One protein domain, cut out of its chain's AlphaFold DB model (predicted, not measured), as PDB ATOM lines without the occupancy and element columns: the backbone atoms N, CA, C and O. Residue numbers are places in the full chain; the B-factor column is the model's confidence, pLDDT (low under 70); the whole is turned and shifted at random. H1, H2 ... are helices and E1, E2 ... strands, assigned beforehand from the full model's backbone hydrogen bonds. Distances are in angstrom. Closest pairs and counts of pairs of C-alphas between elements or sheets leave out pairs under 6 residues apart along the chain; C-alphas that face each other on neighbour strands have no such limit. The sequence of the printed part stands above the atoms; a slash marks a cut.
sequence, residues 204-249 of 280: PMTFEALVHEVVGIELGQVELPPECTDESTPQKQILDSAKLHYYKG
ATOM      1  N   PRO A 204     -23.161 -18.688 -47.829       90.75
ATOM      2  CA  PRO A 204     -23.244 -17.650 -46.829       90.75
ATOM      3  C   PRO A 204     -21.862 -17.330 -46.255       90.75
ATOM      4  O   PRO A 204     -21.012 -18.193 -46.057       90.75
ATOM      5  N   MET A 205     -21.663 -16.056 -45.922       85.31
ATOM      6  CA  MET A 205     -20.410 -15.543 -45.348       85.31
ATOM      7  C   MET A 205     -20.508 -15.270 -43.839       85.31
ATOM      8  O   MET A 205     -19.588 -14.710 -43.244       85.31
ATOM      9  N   THR A 206     -21.633 -15.615 -43.210       86.25
ATOM     10  CA  THR A 206     -21.830 -15.483 -41.763       86.25
ATOM     11  C   THR A 206     -21.565 -16.819 -41.080       86.25
ATOM     12  O   THR A 206     -21.910 -17.865 -41.615       86.25
ATOM     13  N   PHE A 207     -20.952 -16.784 -39.892       85.62
ATOM     14  CA  PHE A 207     -20.522 -17.990 -39.175       85.62
ATOM     15  C   PHE A 207     -21.643 -19.024 -39.018       85.62
ATOM     16  O   PHE A 207     -21.479 -20.165 -39.424       85.62
ATOM     17  N   GLU A 208     -22.793 -18.619 -38.482       84.12
ATOM     18  CA  GLU A 208     -23.919 -19.522 -38.229       84.12
ATOM     19  C   GLU A 208     -24.478 -20.143 -39.516       84.12
ATOM     20  O   GLU A 208     -24.686 -21.351 -39.585       84.12
ATOM     21  N   ALA A 209     -24.661 -19.338 -40.565       85.88
ATOM     22  CA  ALA A 209     -25.176 -19.836 -41.834       85.88
ATOM     23  C   ALA A 209     -24.153 -20.725 -42.558       85.88
ATOM     24  O   ALA A 209     -24.542 -21.703 -43.189       85.88
ATOM     25  N   LEU A 210     -22.853 -20.441 -42.425       87.44
ATOM     26  CA  LEU A 210     -21.797 -21.307 -42.949       87.44
ATOM     27  C   LEU A 210     -21.746 -22.640 -42.194       87.44
ATOM     28  O   LEU A 210     -21.607 -23.685 -42.819       87.44
ATOM     29  N   VAL A 211     -21.905 -22.628 -40.867       85.75
ATOM     30  CA  VAL A 211     -22.025 -23.859 -40.067       85.75
ATOM     31  C   VAL A 211     -23.253 -24.663 -40.501       85.75
ATOM     32  O   VAL A 211     -23.148 -25.874 -40.678       85.75
ATOM     33  N   HIS A 212     -24.387 -24.002 -40.744       87.25
ATOM     34  CA  HIS A 212     -25.582 -24.648 -41.289       87.25
ATOM     35  C   HIS A 212     -25.344 -25.280 -42.662       87.25
ATOM     36  O   HIS A 212     -25.846 -26.370 -42.908       87.25
ATOM     37  N   GLU A 213     -24.564 -24.649 -43.539       88.00
ATOM     38  CA  GLU A 213     -24.256 -25.216 -44.854       88.00
ATOM     39  C   GLU A 213     -23.270 -26.389 -44.788       88.00
ATOM     40  O   GLU A 213     -23.457 -27.391 -45.474       88.00
ATOM     41  N   VAL A 214     -22.220 -26.278 -43.972       85.94
ATOM     42  CA  VAL A 214     -21.138 -27.275 -43.923       85.94
ATOM     43  C   VAL A 214     -21.506 -28.482 -43.063       85.94
ATOM     44  O   VAL A 214     -21.185 -29.612 -43.428       85.94
ATOM     45  N   VAL A 215     -22.139 -28.251 -41.911       84.50
ATOM     46  CA  VAL A 215     -22.425 -29.294 -40.910       84.50
ATOM     47  C   VAL A 215     -23.912 -29.638 -40.854       84.50
ATOM     48  O   VAL A 215     -24.265 -30.775 -40.555       84.50
ATOM     49  N   GLY A 216     -24.789 -28.686 -41.171       83.44
ATOM     50  CA  GLY A 216     -26.222 -28.821 -40.932       83.44
ATOM     51  C   GLY A 216     -26.586 -28.434 -39.499       83.44
ATOM     52  O   GLY A 216     -25.953 -28.858 -38.532       83.44
ATOM     53  N   ILE A 217     -27.620 -27.606 -39.362       84.81
ATOM     54  CA  ILE A 217     -28.256 -27.297 -38.074       84.81
ATOM     55  C   ILE A 217     -29.695 -27.791 -38.160       84.81
ATOM     56  O   ILE A 217     -30.495 -27.263 -38.931       84.81
ATOM     57  N   GLU A 218     -30.042 -28.771 -37.336       84.12
ATOM     58  CA  GLU A 218     -31.396 -29.308 -37.252       84.12
ATOM     59  C   GLU A 218     -32.029 -28.886 -35.928       84.12
ATOM     60  O   GLU A 218     -31.577 -29.279 -34.856       84.12
ATOM     61  N   LEU A 219     -33.078 -28.056 -35.987       83.62
ATOM     62  CA  LEU A 219     -33.798 -27.563 -34.800       83.62
ATOM     63  C   LEU A 219     -32.868 -26.957 -33.727       83.62
ATOM     64  O   LEU A 219     -33.032 -27.201 -32.531       83.62
ATOM     65  N   GLY A 220     -31.868 -26.186 -34.165       79.88
ATOM     66  CA  GLY A 220     -30.871 -25.570 -33.285       79.88
ATOM     67  C   GLY A 220     -29.799 -26.539 -32.775       79.88
ATOM     68  O   GLY A 220     -29.044 -26.181 -31.877       79.88
ATOM     69  N   GLN A 221     -29.710 -27.762 -33.304       81.94
ATOM     70  CA  GLN A 221     -28.700 -28.753 -32.928       81.94
ATOM     71  C   GLN A 221     -27.721 -29.018 -34.068       81.94
ATOM     72  O   GLN A 221     -28.111 -29.084 -35.230       81.94
ATOM     73  N   VAL A 222     -26.452 -29.204 -33.710       84.38
ATOM     74  CA  VAL A 222     -25.364 -29.595 -34.608       84.38
ATOM     75  C   VAL A 222     -24.809 -30.935 -34.160       84.38
ATOM     76  O   VAL A 222     -24.494 -31.118 -32.980       84.38
ATOM     77  N   GLU A 223     -24.674 -31.856 -35.106       81.62
ATOM     78  CA  GLU A 223     -23.998 -33.133 -34.899       81.62
ATOM     79  C   GLU A 223     -22.556 -33.013 -35.390       81.62
ATOM     80  O   GLU A 223     -22.297 -32.813 -36.576       81.62
ATOM     81  N   LEU A 224     -21.599 -33.085 -34.464       79.12
ATOM     82  CA  LEU A 224     -20.187 -33.013 -34.812       79.12
ATOM     83  C   LEU A 224     -19.673 -34.383 -35.278       79.12
ATOM     84  O   LEU A 224     -20.075 -35.416 -34.726       79.12
ATOM     85  N   PRO A 225     -18.744 -34.415 -36.253       74.62
ATOM     86  CA  PRO A 225     -18.043 -35.636 -36.614       74.62
ATOM     87  C   PRO A 225     -17.335 -36.249 -35.394       74.62
ATOM     88  O   PRO A 225     -16.799 -35.513 -34.554       74.62
ATOM     89  N   PRO A 226     -17.259 -37.589 -35.305       69.69
ATOM     90  CA  PRO A 226     -16.603 -38.275 -34.189       69.69
ATOM     91  C   PRO A 226     -15.107 -37.936 -34.076       69.69
ATOM     92  O   PRO A 226     -14.534 -38.068 -33.005       69.69
ATOM     93  N   GLU A 227     -14.491 -37.443 -35.153       68.94
ATOM     94  CA  GLU A 227     -13.095 -36.986 -35.206       68.94
ATOM     95  C   GLU A 227     -12.826 -35.736 -34.352       68.94
ATOM     96  O   GLU A 227     -11.705 -35.540 -33.894       68.94
ATOM     97  N   CYS A 228     -13.849 -34.907 -34.120       57.97
ATOM     98  CA  CYS A 228     -13.769 -33.685 -33.311       57.97
ATOM     99  C   CYS A 228     -14.329 -33.874 -31.893       57.97
ATOM    100  O   CYS A 228     -14.497 -32.894 -31.167       57.97
ATOM    101  N   THR A 229     -14.697 -35.103 -31.521       58.00
ATOM    102  CA  THR A 229     -15.340 -35.391 -30.236       58.00
ATOM    103  C   THR A 229     -14.291 -35.892 -29.249       58.00
ATOM    104  O   THR A 229     -13.881 -37.048 -29.304       58.00
ATOM    105  N   ASP A 230     -13.875 -35.029 -28.325       65.25
ATOM    106  CA  ASP A 230     -13.145 -35.458 -27.131       65.25
ATOM    107  C   ASP A 230     -14.142 -35.933 -26.055       65.25
ATOM    108  O   ASP A 230     -15.293 -35.492 -26.038       65.25
ATOM    109  N   GLU A 231     -13.692 -36.735 -25.079       60.69
ATOM    110  CA  GLU A 231     -14.476 -37.191 -23.900       60.69
ATOM    111  C   GLU A 231     -15.191 -36.049 -23.133       60.69
ATOM    112  O   GLU A 231     -16.098 -36.288 -22.337       60.69
ATOM    113  N   SER A 232     -14.794 -34.791 -23.360       63.78
ATOM    114  CA  SER A 232     -15.339 -33.599 -22.699       63.78
ATOM    115  C   SER A 232     -16.445 -32.868 -23.476       63.78
ATOM    116  O   SER A 232     -17.162 -32.059 -22.881       63.78
ATOM    117  N   THR A 233     -16.623 -33.135 -24.775       62.34
ATOM    118  CA  THR A 233     -17.594 -32.425 -25.626       62.34
ATOM    119  C   THR A 233     -18.658 -33.380 -26.160       62.34
ATOM    120  O   THR A 233     -18.310 -34.338 -26.842       62.34
ATOM    121  N   PRO A 234     -19.960 -33.140 -25.912       69.06
ATOM    122  CA  PRO A 234     -21.004 -34.002 -26.448       69.06
ATOM    123  C   PRO A 234     -21.062 -33.901 -27.977       69.06
ATOM    124  O   PRO A 234     -20.944 -32.812 -28.542       69.06
ATOM    125  N   GLN A 235     -21.313 -35.039 -28.629       71.19
ATOM    126  CA  GLN A 235     -21.434 -35.162 -30.086       71.19
ATOM    127  C   GLN A 235     -22.584 -34.313 -30.660       71.19
ATOM    128  O   GLN A 235     -22.490 -33.812 -31.778       71.19
ATOM    129  N   LYS A 236     -23.658 -34.118 -29.881       78.69
ATOM    130  CA  LYS A 236     -24.765 -33.211 -30.210       78.69
ATOM    131  C   LYS A 236     -24.630 -31.926 -29.415       78.69
ATOM    132  O   LYS A 236     -24.691 -31.945 -28.182       78.69
ATOM    133  N   GLN A 237     -24.495 -30.806 -30.110       76.25
ATOM    134  CA  GLN A 237     -24.398 -29.495 -29.485       76.25
ATOM    135  C   GLN A 237     -25.562 -28.615 -29.914       76.25
ATOM    136  O   GLN A 237     -25.779 -28.383 -31.096       76.25
ATOM    137  N   ILE A 238     -26.300 -28.092 -28.935       79.94
ATOM    138  CA  ILE A 238     -27.278 -27.030 -29.181       79.94
ATOM    139  C   ILE A 238     -26.508 -25.744 -29.485       79.94
ATOM    140  O   ILE A 238     -25.666 -25.345 -28.672       79.94
ATOM    141  N   LEU A 239     -26.801 -25.118 -30.618       73.69
ATOM    142  CA  LEU A 239     -26.438 -23.748 -30.942       73.69
ATOM    143  C   LEU A 239     -27.563 -22.836 -30.456       73.69
ATOM    144  O   LEU A 239     -28.680 -22.890 -30.949       73.69
ATOM    145  N   ASP A 240     -27.244 -22.017 -29.463       71.50
ATOM    146  CA  ASP A 240     -28.105 -20.945 -28.969       71.50
ATOM    147  C   ASP A 240     -27.335 -19.627 -29.125       71.50
ATOM    148  O   ASP A 240     -26.094 -19.623 -29.105       71.50
ATOM    149  N   SER A 241     -28.052 -18.515 -29.233       69.31
ATOM    150  CA  SER A 241     -27.542 -17.142 -29.231       69.31
ATOM    151  C   SER A 241     -26.421 -16.935 -28.195       69.31
ATOM    152  O   SER A 241     -25.345 -16.417 -28.514       69.31
ATOM    153  N   ALA A 242     -26.598 -17.448 -26.974       69.94
ATOM    154  CA  ALA A 242     -25.608 -17.384 -25.898       69.94
ATOM    155  C   ALA A 242     -24.287 -18.116 -26.223       69.94
ATOM    156  O   ALA A 242     -23.204 -17.632 -25.883       69.94
ATOM    157  N   LYS A 243     -24.347 -19.262 -26.914       71.38
ATOM    158  CA  LYS A 243     -23.157 -20.006 -27.364       71.38
ATOM    159  C   LYS A 243     -22.512 -19.367 -28.591       71.38
ATOM    160  O   LYS A 243     -21.288 -19.349 -28.681       71.38
ATOM    161  N   LEU A 244     -23.286 -18.783 -29.504       67.00
ATOM    162  CA  LEU A 244     -22.734 -18.039 -30.643       67.00
ATOM    163  C   LEU A 244     -21.894 -16.836 -30.181       67.00
ATOM    164  O   LEU A 244     -20.824 -16.575 -30.739       67.00
ATOM    165  N   HIS A 245     -22.312 -16.154 -29.110       63.09
ATOM    166  CA  HIS A 245     -21.509 -15.103 -28.475       63.09
ATOM    167  C   HIS A 245     -20.151 -15.606 -27.966       63.09
ATOM    168  O   HIS A 245     -19.157 -14.892 -28.098       63.09
ATOM    169  N   TYR A 246     -20.093 -16.832 -27.436       64.69
ATOM    170  CA  TYR A 246     -18.843 -17.463 -27.008       64.69
ATOM    171  C   TYR A 246     -17.894 -17.694 -28.195       64.69
ATOM    172  O   TYR A 246     -16.731 -17.298 -28.128       64.69
ATOM    173  N   TYR A 247     -18.394 -18.214 -29.324       64.00
ATOM    174  CA  TYR A 247     -17.572 -18.427 -30.526       64.00
ATOM    175  C   TYR A 247     -17.118 -17.130 -31.210       64.00
ATOM    176  O   TYR A 247     -16.053 -17.083 -31.823       64.00
ATOM    177  N   LYS A 248     -17.880 -16.044 -31.066       60.56
ATOM    178  CA  LYS A 248     -17.482 -14.717 -31.558       60.56
ATOM    179  C   LYS A 248     -16.326 -14.104 -30.755       60.56
ATOM    180  O   LYS A 248     -15.650 -13.207 -31.250       60.56
ATOM    181  N   GLY A 249     -16.119 -14.567 -29.520       51.03
ATOM    182  CA  GLY A 249     -15.101 -14.068 -28.596       51.03
ATOM    183  C   GLY A 249     -13.697 -14.639 -28.802       51.03
ATOM    184  O   GLY A 249     -12.771 -14.166 -28.145       51.03
TER     185      GLY A 249
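AT A GLANCE: This is residues 204 to 249 of the 280 residues of an uncharacterized protein of Schistosoma rodhaini (UniProt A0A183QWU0). A small two-stranded hairpin, E1 and E2, lies in the middle of a loosely joined shape, with a long loop of residues 224 to 235 reaching out from one end of it and two short helices, H1 and H2, at the other end. The two helices are set crosswise and come near each other at one place, with few contacts between them. The printed part has 46 residues, with two named helices and two named strands in the order H1, E1, E2, H2; the sheet has the order E1 - E2 and is antiparallel. The class is mixed, helices and strands, though under half of the residues are in named elements. The whole is only just compact, close to loose, with a radius of gyration of the C-alphas of 10.8 A and spans of 30 by 21 by 18 A.

IN THESE COORDINATES: Strand E1 is residues 221 to 223, 6.7 A from first to last C-alpha, and begins with C-alpha 221 at (-28.700, -28.753, -32.928). Strand E2 is residues 236 to 238, 6.8 A long in the same measure. Helix H1 is residues 207 to 214, 10.4 A from first to last C-alpha, and begins with C-alpha 207 at (-20.522, -17.990, -39.175). Helix H2 is residues 241 to 248, 10.6 A from first to last C-alpha, and ends with C-alpha 248 at (-17.482, -14.717, -31.558).

HOW THE PARTS SIT: E1 and E2 form a hairpin of antiparallel neighbour strands, with 154 degrees between their N-to-C directions. The C-alphas of Gln 221 and Ile 238 face each other at 4.4 A, and those of Glu 223 and Lys 236 at 4.8 A. Across the pair, N 222 and O 237 are within hydrogen-bond range at 2.8 A, as are N 237 and O 222 at 2.9 A. H1 and H2 are close but not clearly touching; their closest C-alphas, those of Glu 208 and Leu 244, are 7.8 A apart. The lines of these two helices are about perpendicular, at 89 degrees. H1 and E2 are apart, and so are E1 and H2. In H1 every O i to N i+4 pair is within hydrogen-bond range; in H2, 3 of 4 are.

THE WHOLE: The two C-alphas farthest apart are those of Pro 204 and Glu 231, at 31.4 A. The printed part has no cut. The link from E1 to E2 is long, with 12 residues; the link from H1 to E1 is short, with 6, and the link from E2 to H2 is tight, with 2. The mean pLDDT of the printed part is 75.3, and 17 residues are under 70: residues 226 to 234, 241 to 242 and 244 to 249. The mean pLDDT of H2 is 66, and that of H1 is 86.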